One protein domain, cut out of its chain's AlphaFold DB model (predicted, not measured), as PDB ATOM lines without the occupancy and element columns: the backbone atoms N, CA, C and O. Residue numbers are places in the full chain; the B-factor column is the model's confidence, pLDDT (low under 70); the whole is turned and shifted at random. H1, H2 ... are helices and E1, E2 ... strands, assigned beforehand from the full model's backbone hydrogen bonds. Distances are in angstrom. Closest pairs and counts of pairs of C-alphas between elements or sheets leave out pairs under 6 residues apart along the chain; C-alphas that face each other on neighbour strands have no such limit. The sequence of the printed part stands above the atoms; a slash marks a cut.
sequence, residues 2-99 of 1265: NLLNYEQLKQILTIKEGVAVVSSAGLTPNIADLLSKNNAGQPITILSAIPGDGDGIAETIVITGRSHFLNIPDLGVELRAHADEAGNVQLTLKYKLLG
ATOM      1  N   ASN A   2      14.588  20.194  19.778       57.31
ATOM      2  CA  ASN A   2      15.383  19.008  19.447       57.31
ATOM      3  C   ASN A   2      16.016  19.216  18.063       57.31
ATOM      4  O   ASN A   2      15.350  19.764  17.187       57.31
ATOM      5  N   LEU A   3      17.279  18.816  17.894       76.00
ATOM      6  CA  LEU A   3      17.966  18.826  16.598       76.00
ATOM      7  C   LEU A   3      17.172  17.965  15.610       76.00
ATOM      8  O   LEU A   3      16.801  16.841  15.960       76.00
ATOM      9  N   LEU A   4      16.888  18.498  14.419       82.06
ATOM     10  CA  LEU A   4      16.175  17.758  13.384       82.06
ATOM     11  C   LEU A   4      17.111  16.677  12.821       82.06
ATOM     12  O   LEU A   4      18.169  17.005  12.293       82.06
ATOM     13  N   ASN A   5      16.749  15.401  12.953       86.31
ATOM     14  CA  ASN A   5      17.522  14.286  12.390       86.31
ATOM     15  C   ASN A   5      16.945  13.793  11.050       86.31
ATOM     16  O   ASN A   5      15.843  14.185  10.658       86.31
ATOM     17  N   TYR A   6      17.675  12.914  10.355       87.12
ATOM     18  CA  TYR A   6      17.272  12.355   9.058       87.12
ATOM     19  C   TYR A   6      15.847  11.777   9.053       87.12
ATOM     20  O   TYR A   6      15.055  12.100   8.170       87.12
ATOM     21  N   GLU A   7      15.480  10.977  10.059       87.44
ATOM     22  CA  GLU A   7      14.151  10.355  10.141       87.44
ATOM     23  C   GLU A   7      13.030  11.393  10.313       87.44
ATOM     24  O   GLU A   7      11.963  11.272   9.710       87.44
ATOM     25  N   GLN A   8      13.274  12.452  11.089       88.12
ATOM     26  CA  GLN A   8      12.333  13.563  11.245       88.12
ATOM     27  C   GLN A   8      12.197  14.369   9.950       88.12
ATOM     28  O   GLN A   8      11.078  14.659   9.526       88.12
ATOM     29  N   LEU A   9      13.312  14.687   9.288       89.50
ATOM     30  CA  LEU A   9      13.305  15.397   8.008       89.50
ATOM     31  C   LEU A   9      12.588  14.582   6.919       89.50
ATOM     32  O   LEU A   9      11.795  15.131   6.153       89.50
ATOM     33  N   LYS A  10      12.788  13.260   6.903       89.25
ATOM     34  CA  LYS A  10      12.117  12.325   5.991       89.25
ATOM     35  C   LYS A  10      10.611  12.283   6.215       89.25
ATOM     36  O   LYS A  10       9.857  12.267   5.245       89.25
ATOM     37  N   GLN A  11      10.157  12.322   7.470       89.69
ATOM     38  CA  GLN A  11       8.729  12.430   7.796       89.69
ATOM     39  C   GLN A  11       8.118  13.755   7.325       89.69
ATOM     40  O   GLN A  11       6.983  13.769   6.846       89.69
ATOM     41  N   ILE A  12       8.861  14.860   7.435       90.06
ATOM     42  CA  ILE A  12       8.398  16.189   7.011       90.06
ATOM     43  C   ILE A  12       8.301  16.277   5.482       90.06
ATOM     44  O   ILE A  12       7.286  16.737   4.965       90.06
ATOM     45  N   LEU A  13       9.310  15.786   4.756       91.69
ATOM     46  CA  LEU A  13       9.372  15.802   3.286       91.69
ATOM     47  C   LEU A  13       8.796  14.531   2.635       91.69
ATOM     48  O   LEU A  13       9.115  14.209   1.493       91.69
ATOM     49  N   THR A  14       7.946  13.785   3.346       92.19
ATOM     50  CA  THR A  14       7.356  12.547   2.820       92.19
ATOM     51  C   THR A  14       6.464  12.824   1.609       92.19
ATOM     52  O   THR A  14       5.588  13.688   1.648       92.19
ATOM     53  N   ILE A  15       6.623  12.009   0.565       93.44
ATOM     54  CA  ILE A  15       5.754  12.010  -0.613       93.44
ATOM     55  C   ILE A  15       4.393  11.406  -0.241       93.44
ATOM     56  O   ILE A  15       4.309  10.245   0.165       93.44
ATOM     57  N   LYS A  16       3.314  12.175  -0.410       91.56
ATOM     58  CA  LYS A  16       1.928  11.728  -0.204       91.56
ATOM     59  C   LYS A  16       1.142  11.908  -1.492       91.56
ATOM     60  O   LYS A  16       1.102  13.007  -2.027       91.56
ATOM     61  N   GLU A  17       0.552  10.824  -1.998       91.38
ATOM     62  CA  GLU A  17      -0.257  10.831  -3.233       91.38
ATOM     63  C   GLU A  17       0.468  11.463  -4.441       91.38
ATOM     64  O   GLU A  17      -0.132  12.126  -5.280       91.38
ATOM     65  N   GLY A  18       1.791  11.262  -4.530       93.06
ATOM     66  CA  GLY A  18       2.620  11.846  -5.589       93.06
ATOM     67  C   GLY A  18       2.900  13.342  -5.413       93.06
ATOM     68  O   GLY A  18       3.242  14.008  -6.387       93.06
ATOM     69  N   VAL A  19       2.759  13.883  -4.201       94.75
ATOM     70  CA  VAL A  19       3.054  15.283  -3.873       94.75
ATOM     71  C   VAL A  19       4.040  15.364  -2.710       94.75
ATOM     72  O   VAL A  19       3.867  14.692  -1.692       94.75
ATOM     73  N   ALA A  20       5.060  16.212  -2.844       94.56
ATOM     74  CA  ALA A  20       5.943  16.624  -1.752       94.56
ATOM     75  C   ALA A  20       5.874  18.147  -1.579       94.56
ATOM     76  O   ALA A  20       5.793  18.881  -2.562       94.56
ATOM     77  N   VAL A  21       5.898  18.632  -0.336       93.06
ATOM     78  CA  VAL A  21       5.771  20.065  -0.028       93.06
ATOM     79  C   VAL A  21       6.942  20.516   0.835       93.06
ATOM     80  O   VAL A  21       7.150  19.995   1.927       93.06
ATOM     81  N   VAL A  22       7.676  21.521   0.364       92.81
ATOM     82  CA  VAL A  22       8.688  22.238   1.145       92.81
ATOM     83  C   VAL A  22       8.024  23.482   1.724       92.81
ATOM     84  O   VAL A  22       7.681  24.404   0.987       92.81
ATOM     85  N   SER A  23       7.809  23.516   3.039       91.12
ATOM     86  CA  SER A  23       7.160  24.640   3.728       91.12
ATOM     87  C   SER A  23       7.954  25.081   4.955       91.12
ATOM     88  O   SER A  23       8.773  24.326   5.473       91.12
ATOM     89  N   SER A  24       7.683  26.283   5.461       84.44
ATOM     90  CA  SER A  24       8.264  26.763   6.722       84.44
ATOM     91  C   SER A  24       7.792  25.965   7.946       84.44
ATOM     92  O   SER A  24       8.441  25.997   8.989       84.44
ATOM     93  N   ALA A  25       6.682  25.227   7.838       81.25
ATOM     94  CA  ALA A  25       6.156  24.411   8.921       81.25
ATOM     95  C   ALA A  25       6.957  23.107   9.061       81.25
ATOM     96  O   ALA A  25       6.989  22.275   8.157       81.25
ATOM     97  N   GLY A  26       7.588  22.920  10.222       76.56
ATOM     98  CA  GLY A  26       8.338  21.708  10.565       76.56
ATOM     99  C   GLY A  26       9.805  21.704  10.122       76.56
ATOM    100  O   GLY A  26      10.573  20.914  10.660       76.56
ATOM    101  N   LEU A  27      10.214  22.599   9.218       86.31
ATOM    102  CA  LEU A  27      11.616  22.790   8.825       86.31
ATOM    103  C   LEU A  27      12.300  23.877   9.672       86.31
ATOM    104  O   LEU A  27      11.668  24.596  10.447       86.31
ATOM    105  N   THR A  28      13.621  23.975   9.553       88.56
ATOM    106  CA  THR A  28      14.447  24.894  10.345       88.56
ATOM    107  C   THR A  28      14.302  26.352   9.880       88.56
ATOM    108  O   THR A  28      13.948  26.600   8.723       88.56
ATOM    109  N   PRO A  29      14.576  27.350  10.750       87.62
ATOM    110  CA  PRO A  29      14.341  28.767  10.443       87.62
ATOM    111  C   PRO A  29      15.022  29.286   9.168       87.62
ATOM    112  O   PRO A  29      14.477  30.164   8.506       87.62
ATOM    113  N   ASN A  30      16.171  28.729   8.780       88.81
ATOM    114  CA  ASN A  30      16.859  29.081   7.533       88.81
ATOM    115  C   ASN A  30      16.046  28.723   6.273       88.81
ATOM    116  O   ASN A  30      16.166  29.412   5.265       88.81
ATOM    117  N   ILE A  31      15.176  27.706   6.323       92.31
ATOM    118  CA  ILE A  31      14.256  27.392   5.219       92.31
ATOM    119  C   ILE A  31      13.084  28.374   5.189       92.31
ATOM    120  O   ILE A  31      12.665  28.802   4.116       92.31
ATOM    121  N   ALA A  32      12.578  28.780   6.357       86.75
ATOM    122  CA  ALA A  32      11.563  29.828   6.432       86.75
ATOM    123  C   ALA A  32      12.092  31.162   5.872       86.75
ATOM    124  O   ALA A  32      11.396  31.804   5.088       86.75
ATOM    125  N   ASP A  33      13.334  31.531   6.199       87.19
ATOM    126  CA  ASP A  33      14.019  32.709   5.647       87.19
ATOM    127  C   ASP A  33      14.225  32.593   4.126       87.19
ATOM    128  O   ASP A  33      13.910  33.525   3.381       87.19
ATOM    129  N   LEU A  34      14.660  31.421   3.646       91.06
ATOM    130  CA  LEU A  34      14.819  31.139   2.218       91.06
ATOM    131  C   LEU A  34      13.499  31.330   1.453       91.06
ATOM    132  O   LEU A  34      13.482  32.035   0.445       91.06
ATOM    133  N   LEU A  35      12.396  30.748   1.935       90.56
ATOM    134  CA  LEU A  35      11.077  30.869   1.299       90.56
ATOM    135  C   LEU A  35      10.518  32.292   1.399       90.56
ATOM    136  O   LEU A  35       9.950  32.790   0.427       90.56
ATOM    137  N   SER A  36      10.700  32.966   2.538       87.12
ATOM    138  CA  SER A  36      10.263  34.355   2.723       87.12
ATOM    139  C   SER A  36      10.917  35.289   1.709       87.12
ATOM    140  O   SER A  36      10.229  36.114   1.116       87.12
ATOM    141  N   LYS A  37      12.229  35.146   1.491       84.94
ATOM    142  CA  LYS A  37      13.002  36.021   0.596       84.94
ATOM    143  C   LYS A  37      12.854  35.678  -0.885       84.94
ATOM    144  O   LYS A  37      12.978  36.562  -1.719       84.94
ATOM    145  N   ASN A  38      12.615  34.408  -1.223       88.44
ATOM    146  CA  ASN A  38      12.755  33.922  -2.604       88.44
ATOM    147  C   ASN A  38      11.477  33.307  -3.195       88.44
ATOM    148  O   ASN A  38      11.457  32.978  -4.376       88.44
ATOM    149  N   ASN A  39      10.421  33.126  -2.394       88.00
ATOM    150  CA  ASN A  39       9.145  32.557  -2.841       88.00
ATOM    151  C   ASN A  39       7.930  33.194  -2.132       88.00
ATOM    152  O   ASN A  39       6.932  32.521  -1.883       88.00
ATOM    153  N   ALA A  40       8.026  34.473  -1.743       83.69
ATOM    154  CA  ALA A  40       6.968  35.226  -1.052       83.69
ATOM    155  C   ALA A  40       6.389  34.520   0.199       83.69
ATOM    156  O   ALA A  40       5.200  34.627   0.508       83.69
ATOM    157  N   GLY A  41       7.219  33.734   0.895       83.75
ATOM    158  CA  GLY A  41       6.822  32.930   2.056       83.75
ATOM    159  C   GLY A  41       5.936  31.722   1.732       83.75
ATOM    160  O   GLY A  41       5.537  31.001   2.647       83.75
ATOM    161  N   GLN A  42       5.635  31.477   0.453       89.25
ATOM    162  CA  GLN A  42       4.785  30.374   0.021       89.25
ATOM    163  C   GLN A  42       5.551  29.042   0.027       89.25
ATOM    164  O   GLN A  42       6.739  29.006  -0.317       89.25
ATOM    165  N   PRO A  43       4.889  27.925   0.374       92.12
ATOM    166  CA  PRO A  43       5.457  26.594   0.208       92.12
ATOM    167  C   PRO A  43       5.757  26.263  -1.259       92.12
ATOM    168  O   PRO A  43       5.014  26.646  -2.162       92.12
ATOM    169  N   ILE A  44       6.801  25.473  -1.496       94.56
ATOM    170  CA  ILE A  44       7.102  24.905  -2.813       94.56
ATOM    171  C   ILE A  44       6.473  23.518  -2.890       94.56
ATOM    172  O   ILE A  44       6.769  22.645  -2.074       94.56
ATOM    173  N   THR A  45       5.610  23.316  -3.881       95.44
ATOM    174  CA  THR A  45       4.924  22.039  -4.109       95.44
ATOM    175  C   THR A  45       5.554  21.313  -5.293       95.44
ATOM    176  O   THR A  45       5.638  21.875  -6.384       95.44
ATOM    177  N   ILE A  46       5.977  20.068  -5.080       96.62
ATOM    178  CA  ILE A  46       6.500  19.157  -6.100       96.62
ATOM    179  C   ILE A  46       5.406  18.134  -6.416       96.62
ATOM    180  O   ILE A  46       5.055  17.309  -5.575       96.62
ATOM    181  N   LEU A  47       4.857  18.210  -7.622       95.81
ATOM    182  CA  LEU A  47       3.848  17.318  -8.184       95.81
ATOM    183  C   LEU A  47       4.508  16.140  -8.904       95.81
ATOM    184  O   LEU A  47       5.626  16.252  -9.406       95.81
ATOM    185  N   SER A  48       3.789  15.020  -9.004       95.62
ATOM    186  CA  SER A  48       4.336  13.756  -9.529       95.62
ATOM    187  C   SER A  48       5.659  13.369  -8.851       95.62
ATOM    188  O   SER A  48       6.566  12.851  -9.497       95.62
ATOM    189  N   ALA A  49       5.769  13.680  -7.558       95.50
ATOM    190  CA  ALA A  49       6.961  13.481  -6.759       95.50
ATOM    191  C   ALA A  49       7.267  11.988  -6.602       95.50
ATOM    192  O   ALA A  49       6.401  11.209  -6.192       95.50
ATOM    193  N   ILE A  50       8.509  11.609  -6.889       95.75
ATOM    194  CA  ILE A  50       9.064  10.267  -6.690       95.75
ATOM    195  C   ILE A  50      10.455  10.371  -6.038       95.75
ATOM    196  O   ILE A  50      11.100  11.416  -6.158       95.75
ATOM    197  N   PRO A  51      10.942   9.324  -5.345       94.88
ATOM    198  CA  PRO A  51      12.333   9.276  -4.900       94.88
ATOM    199  C   PRO A  51      13.288   9.407  -6.094       94.88
ATOM    200  O   PRO A  51      13.113   8.724  -7.106       94.88
ATOM    201  N   GLY A  52      14.264  10.305  -5.985       91.56
ATOM    202  CA  GLY A  52      15.265  10.555  -7.020       91.56
ATOM    203  C   GLY A  52      16.541   9.733  -6.849       91.56
ATOM    204  O   GLY A  52      16.721   9.000  -5.873       91.56
ATOM    205  N   ASP A  53      17.463   9.892  -7.795       88.44
ATOM    206  CA  ASP A  53      18.742   9.187  -7.771       88.44
ATOM    207  C   ASP A  53      19.606   9.638  -6.581       88.44
ATOM    208  O   ASP A  53      20.003  10.803  -6.453       88.44
ATOM    209  N   GLY A  54      19.917   8.676  -5.710       84.56
ATOM    210  CA  GLY A  54      20.687   8.889  -4.486       84.56
ATOM    211  C   GLY A  54      19.853   9.141  -3.226       84.56
ATOM    212  O   GLY A  54      20.440   9.459  -2.194       84.56
ATOM    213  N   ASP A  55      18.524   8.979  -3.276       90.06
ATOM    214  CA  ASP A  55      17.676   9.056  -2.080       90.06
ATOM    215  C   ASP A  55      18.105   8.038  -1.005       90.06
ATOM    216  O   ASP A  55      18.328   6.855  -1.279       90.06
ATOM    217  N   GLY A  56      18.253   8.509   0.233       85.31
ATOM    218  CA  GLY A  56      18.701   7.722   1.383       85.31
ATOM    219  C   GLY A  56      20.209   7.478   1.471       85.31
ATOM    220  O   GLY A  56      20.675   6.961   2.489       85.31
ATOM    221  N   ILE A  57      20.997   7.863   0.463       88.38
ATOM    222  CA  ILE A  57      22.462   7.794   0.535       88.38
ATOM    223  C   ILE A  57      22.970   8.961   1.388       88.38
ATOM    224  O   ILE A  57      22.561  10.102   1.189       88.38
ATOM    225  N   ALA A  58      23.869   8.668   2.335       85.56
ATOM    226  CA  ALA A  58      24.470   9.659   3.236       85.56
ATOM    227  C   ALA A  58      23.427  10.566   3.921       85.56
ATOM    228  O   ALA A  58      23.604  11.778   3.989       85.56
ATOM    229  N   GLU A  59      22.312   9.975   4.371       90.81
ATOM    230  CA  GLU A  59      21.223  10.692   5.057       90.81
ATOM    231  C   GLU A  59      20.658  11.882   4.251       90.81
ATOM    232  O   GLU A  59      20.135  12.849   4.804       90.81
ATOM    233  N   THR A  60      20.731  11.805   2.918       91.94
ATOM    234  CA  THR A  60      20.159  12.803   2.009       91.94
ATOM    235  C   THR A  60      18.821  12.318   1.466       91.94
ATOM    236  O   THR A  60      18.676  11.169   1.053       91.94
ATOM    237  N   ILE A  61      17.834  13.203   1.457       94.75
ATOM    238  CA  ILE A  61      16.543  13.009   0.802       94.75
ATOM    239  C   ILE A  61      16.646  13.572  -0.608       94.75
ATOM    240  O   ILE A  61      17.007  14.740  -0.772       94.75
ATOM    241  N   VAL A  62      16.313  12.758  -1.607       96.12
ATOM    242  CA  VAL A  62      16.261  13.180  -3.010       96.12
ATOM    243  C   VAL A  62      14.859  12.943  -3.555       96.12
ATOM    244  O   VAL A  62      14.369  11.816  -3.556       96.12
ATOM    245  N   ILE A  63      14.209  13.999  -4.039       96.94
ATOM    246  CA  ILE A  63      12.864  13.932  -4.624       96.94
ATOM    247  C   ILE A  63      12.899  14.565  -6.007       96.94
ATOM    248  O   ILE A  63      13.318  15.711  -6.150       96.94
ATOM    249  N   THR A  64      12.420  13.854  -7.019       97.00
ATOM    250  CA  THR A  64      12.242  14.388  -8.373       97.00
ATOM    251  C   THR A  64      10.762  14.509  -8.700       97.00
ATOM    252  O   THR A  64       9.932  13.753  -8.200       97.00
ATOM    253  N   GLY A  65      10.407  15.491  -9.521       96.81
ATOM    254  CA  GLY A  65       9.025  15.722  -9.923       96.81
ATOM    255  C   GLY A  65       8.891  16.983 -10.762       96.81
ATOM    256  O   GLY A  65       9.806  17.349 -11.504       96.81
ATOM    257  N   ARG A  66       7.743  17.651 -10.648       96.62
ATOM    258  CA  ARG A  66       7.432  18.885 -11.378       96.62
ATOM    259  C   ARG A  66       6.923  19.967 -10.438       96.62
ATOM    260  O   ARG A  66       6.166  19.672  -9.522       96.62
ATOM    261  N   SER A  67       7.330  21.213 -10.633       95.94
ATOM    262  CA  SER A  67       6.944  22.311  -9.745       95.94
ATOM    263  C   SER A  67       6.865  23.642 -10.487       95.94
ATOM    264  O   SER A  67       7.397  23.796 -11.585       95.94
ATOM    265  N   HIS A  68       6.150  24.596  -9.898       93.62
ATOM    266  CA  HIS A  68       6.030  25.955 -10.409       93.62
ATOM    267  C   HIS A  68       7.080  26.824  -9.725       93.62
ATOM    268  O   HIS A  68       7.149  26.843  -8.496       93.62
ATOM    269  N   PHE A  69       7.881  27.551 -10.499       93.75
ATOM    270  CA  PHE A  69       8.911  28.416  -9.934       93.75
ATOM    271  C   PHE A  69       9.152  29.634 -10.821       93.75
ATOM    272  O   PHE A  69       9.221  29.497 -12.041       93.75
ATOM    273  N   LEU A  70       9.251  30.818 -10.200       91.62
ATOM    274  CA  LEU A  70       9.466  32.110 -10.871       91.62
ATOM    275  C   LEU A  70       8.596  32.274 -12.126       91.62
ATOM    276  O   LEU A  70       9.115  32.379 -13.230       91.62
ATOM    277  N   ASN A  71       7.272  32.218 -11.952       90.94
ATOM    278  CA  ASN A  71       6.258  32.341 -13.011       90.94
ATOM    279  C   ASN A  71       6.279  31.271 -14.118       90.94
ATOM    280  O   ASN A  71       5.423  31.304 -15.001       90.94
ATOM    281  N   ILE A  72       7.176  30.282 -14.062       93.00
ATOM    282  CA  ILE A  72       7.184  29.180 -15.023       93.00
ATOM    283  C   ILE A  72       6.424  27.992 -14.445       93.00
ATOM    284  O   ILE A  72       6.817  27.450 -13.404       93.00
ATOM    285  N   PRO A  73       5.335  27.558 -15.098       91.69
ATOM    286  CA  PRO A  73       4.629  26.388 -14.646       91.69
ATOM    287  C   PRO A  73       5.342  25.101 -15.058       91.69
ATOM    288  O   PRO A  73       5.974  25.032 -16.109       91.69
ATOM    289  N   ASP A  74       5.143  24.058 -14.255       91.94
ATOM    290  CA  ASP A  74       5.428  22.678 -14.647       91.94
ATOM    291  C   ASP A  74       6.905  22.389 -15.002       91.94
ATOM    292  O   ASP A  74       7.211  21.599 -15.899       91.94
ATOM    293  N   LEU A  75       7.847  23.006 -14.283       94.62
ATOM    294  CA  LEU A  75       9.282  22.760 -14.447       94.62
ATOM    295  C   LEU A  75       9.694  21.433 -13.818       94.62
ATOM    296  O   LEU A  75       9.309  21.129 -12.691       94.62
ATOM    297  N   GLY A  76      10.539  20.671 -14.515       95.44
ATOM    298  CA  GLY A  76      11.203  19.515 -13.916       95.44
ATOM    299  C   GLY A  76      12.104  19.968 -12.769       95.44
ATOM    300  O   GLY A  76      12.941  20.851 -12.970       95.44
ATOM    301  N   VAL A  77      11.925  19.383 -11.587       97.00
ATOM    302  CA  VAL A  77      12.646  19.758 -10.366       97.00
ATOM    303  C   VAL A  77      13.252  18.535  -9.687       97.00
ATOM    304  O   VAL A  77      12.628  17.475  -9.619       97.00
ATOM    305  N   GLU A  78      14.456  18.706  -9.155       96.81
ATOM    306  CA  GLU A  78      15.101  17.787  -8.222       96.81
ATOM    307  C   GLU A  78      15.373  18.521  -6.906       96.81
ATOM    308  O   GLU A  78      16.078  19.526  -6.878       96.81
ATOM    309  N   LEU A  79      14.806  18.022  -5.816       96.50
ATOM    310  CA  LEU A  79      15.067  18.453  -4.451       96.50
ATOM    311  C   LEU A  79      16.121  17.535  -3.831       96.50
ATOM    312  O   LEU A  79      15.927  16.322  -3.806       96.50
ATOM    313  N   ARG A  80      17.175  18.115  -3.258       95.38
ATOM    314  CA  ARG A  80      18.118  17.451  -2.351       95.38
ATOM    315  C   ARG A  80      18.060  18.129  -0.990       95.38
ATOM    316  O   ARG A  80      18.209  19.347  -0.920       95.38
ATOM    317  N   ALA A  81      17.848  17.367   0.078       94.44
ATOM    318  CA  ALA A  81      17.807  17.897   1.438       94.44
ATOM    319  C   ALA A  81      18.519  16.975   2.436       94.44
ATOM    320  O   ALA A  81      18.340  15.763   2.389       94.44
ATOM    321  N   HIS A  82      19.290  17.538   3.360       93.56
ATOM    322  CA  HIS A  82      19.891  16.818   4.491       93.56
ATOM    323  C   HIS A  82      19.929  17.725   5.727       93.56
ATOM    324  O   HIS A  82      19.722  18.932   5.613       93.56
ATOM    325  N   ALA A  83      20.159  17.163   6.912       91.12
ATOM    326  CA  ALA A  83      20.426  17.946   8.118       91.12
ATOM    327  C   ALA A  83      21.943  18.061   8.326       91.12
ATOM    328  O   ALA A  83      22.655  17.070   8.172       91.12
ATOM    329  N   ASP A  84      22.438  19.254   8.654       88.75
ATOM    330  CA  ASP A  84      23.841  19.445   9.033       88.75
ATOM    331  C   ASP A  84      24.119  19.010  10.487       88.75
ATOM    332  O   ASP A  84      23.214  18.626  11.232       88.75
ATOM    333  N   GLU A  85      25.383  19.089  10.920       85.06
ATOM    334  CA  GLU A  85      25.803  18.724  12.285       85.06
ATOM    335  C   GLU A  85      25.096  19.541  13.387       85.06
ATOM    336  O   GLU A  85      24.997  19.093  14.530       85.06
ATOM    337  N   ALA A  86      24.580  20.729  13.050       84.38
ATOM    338  CA  ALA A  86      23.823  21.603  13.942       84.38
ATOM    339  C   ALA A  86      22.300  21.387  13.842       84.38
ATOM    340  O   ALA A  86      21.530  22.115  14.474       84.38
ATOM    341  N   GLY A  87      21.856  20.383  13.079       83.19
ATOM    342  CA  GLY A  87      20.450  20.060  12.864       83.19
ATOM    343  C   GLY A  87      19.704  21.073  11.995       83.19
ATOM    344  O   GLY A  87      18.470  21.048  11.999       83.19
ATOM    345  N   ASN A  88      20.405  21.967  11.281       89.75
ATOM    346  CA  ASN A  88      19.784  22.842  10.286       89.75
ATOM    347  C   ASN A  88      19.586  22.075   8.983       89.75
ATOM    348  O   ASN A  88      20.467  21.351   8.523       89.75
ATOM    349  N   VAL A  89      18.434  22.269   8.356       92.06
ATOM    350  CA  VAL A  89      18.138  21.669   7.060       92.06
ATOM    351  C   VAL A  89      18.905  22.417   5.981       92.06
ATOM    352  O   VAL A  89      18.727  23.623   5.819       92.06
ATOM    353  N   GLN A  90      19.721  21.688   5.233       93.38
ATOM    354  CA  GLN A  90      20.399  22.136   4.028       93.38
ATOM    355  C   GLN A  90      19.638  21.596   2.826       93.38
ATOM    356  O   GLN A  90      19.485  20.385   2.670       93.38
ATOM    357  N   LEU A  91      19.114  22.494   2.003       94.25
ATOM    358  CA  LEU A  91      18.155  22.192   0.953       94.25
ATOM    359  C   LEU A  91      18.568  22.844  -0.361       94.25
ATOM    360  O   LEU A  91      18.979  24.002  -0.394       94.25
ATOM    361  N   THR A  92      18.411  22.112  -1.459       95.81
ATOM    362  CA  THR A  92      18.650  22.597  -2.819       95.81
ATOM    363  C   THR A  92      17.591  22.060  -3.766       95.81
ATOM    364  O   THR A  92      17.425  20.851  -3.881       95.81
ATOM    365  N   LEU A  93      16.903  22.953  -4.474       97.00
ATOM    366  CA  LEU A  93      16.028  22.605  -5.592       97.00
ATOM    367  C   LEU A  93      16.704  22.998  -6.907       97.00
ATOM    368  O   LEU A  93      16.986  24.178  -7.105       97.00
ATOM    369  N   LYS A  94      16.942  22.028  -7.794       96.88
ATOM    370  CA  LYS A  94      17.465  22.208  -9.158       96.88
ATOM    371  C   LYS A  94      16.302  22.118 -10.145       96.88
ATOM    372  O   LYS A  94      15.744  21.042 -10.343       96.88
ATOM    373  N   TYR A  95      15.936  23.239 -10.757       97.25
ATOM    374  CA  TYR A  95      14.888  23.330 -11.774       97.25
ATOM    375  C   TYR A  95      15.506  23.369 -13.165       97.25
ATOM    376  O   TYR A  95      16.359  24.213 -13.438       97.25
ATOM    377  N   LYS A  96      15.064  22.488 -14.062       95.50
ATOM    378  CA  LYS A  96      15.550  22.425 -15.445       95.50
ATOM    379  C   LYS A  96      14.761  23.373 -16.348       95.50
ATOM    380  O   LYS A  96      13.552  23.210 -16.476       95.50
ATOM    381  N   LEU A  97      15.456  24.302 -17.008       95.25
ATOM    382  CA  LEU A  97      14.868  25.301 -17.908       95.25
ATOM    383  C   LEU A  97      15.083  24.947 -19.382       95.25
ATOM    384  O   LEU A  97      14.114  24.865 -20.134       95.25
ATOM    385  N   LEU A  98      16.336  24.699 -19.790       94.25
ATOM    386  CA  LEU A  98      16.712  24.392 -21.179       94.25
ATOM    387  C   LEU A  98      17.522  23.092 -21.277       94.25
ATOM    388  O   LEU A  98      18.294  22.752 -20.381       94.25
ATOM    389  N   GLY A  99      17.347  22.368 -22.385       89.75
ATOM    390  CA  GLY A  99      18.162  21.205 -22.759       89.75
ATOM    391  C   GLY A  99      19.352  21.569 -23.656       89.75
ATOM    392  O   GLY A  99      19.743  22.730 -23.735       89.75
TER     393      GLY A  99
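Overview. This is residues 2 to 99 of the 1265 residues of an uncharacterized protein of Paenibacillus sp. SYP-B3998 (UniProt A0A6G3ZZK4). Five antiparallel strands make one strongly twisted, curled sheet, a half-open trough rather than a closed barrel. H1 packs on it at the end where E3 begins and E4 ends, and H2 sits at the open side, beside edge strand E5 and near E1. The printed part has 98 residues, with two named helices and five named strands in the order H1, E1, H2, E2, E3, E4, E5 along the chain; the sheet's order is E1, E2, E3, E4, E5, all antiparallel, and the class of the domain is mixed, helices and strands. The whole is compact and rounded, with a radius of gyration of the C-alphas of 12.8 A and spans of 38 by 29 by 25 A.

Arrangement. Start at H1, residues 6 to 12, which is on the sheet over E4, residues 72 to 83, at a height of 8.0 A. It runs along the strands, at 25 degrees to E4 on the local plane; their closest C-alphas, of Tyr 6 and Ala 83, are 6.5 A apart. Next look at edge strand E1, residues 19 to 22, antiparallel to E2, residues 44 to 51, with N 20 and O 46 at 2.9 A. Between them in the chain comes H2, residues 29 to 38, on the sheet but over none of its strands; its height of 8.7 A is taken from a local plane with only just enough C-alphas, 6. Its closest C-alpha pair with E5, residues 89 to 96, is Ile 31 and Val 89, 7.2 A. H1 and H2 are apart, as are E1 and E5. From E2 the chain makes a meander, each strand the antiparallel neighbour of the one before, through E3, residues 61 to 69, E4 and E5. In these three hairpins find N 47 and O 66 at 2.7 A, N 65 and O 77 at 3.0 A, and N 80 and O 92 at 2.8 A. E2 bends by 88 degrees at residue 48, E3 by 80 degrees at residue 66 and E4 by 73 degrees at residue 75. In H1 and H2 every O i to N i+4 pair is within hydrogen-bond range.

Along the chain. Find C-alpha 6 at (17.272, 12.355, 9.058); from there H1 runs 9.9 A to residue 12. E1 is 10.3 A long, H2 14.1 A, E2 16.6 A and E3 20.3 A. E4 begins at C-alpha 72, (7.184, 29.180, -15.023), and is 28.9 A long. E5 runs 22.7 A to C-alpha 96 at (15.550, 22.425, -15.445).

Size, cuts and confidence. The C-alphas farthest apart are those of Asn 2 and Gly 99, 42.4 A. The printed part has no cut and no long link. Its mean pLDDT is 90.7, and residue 2 alone is under 70.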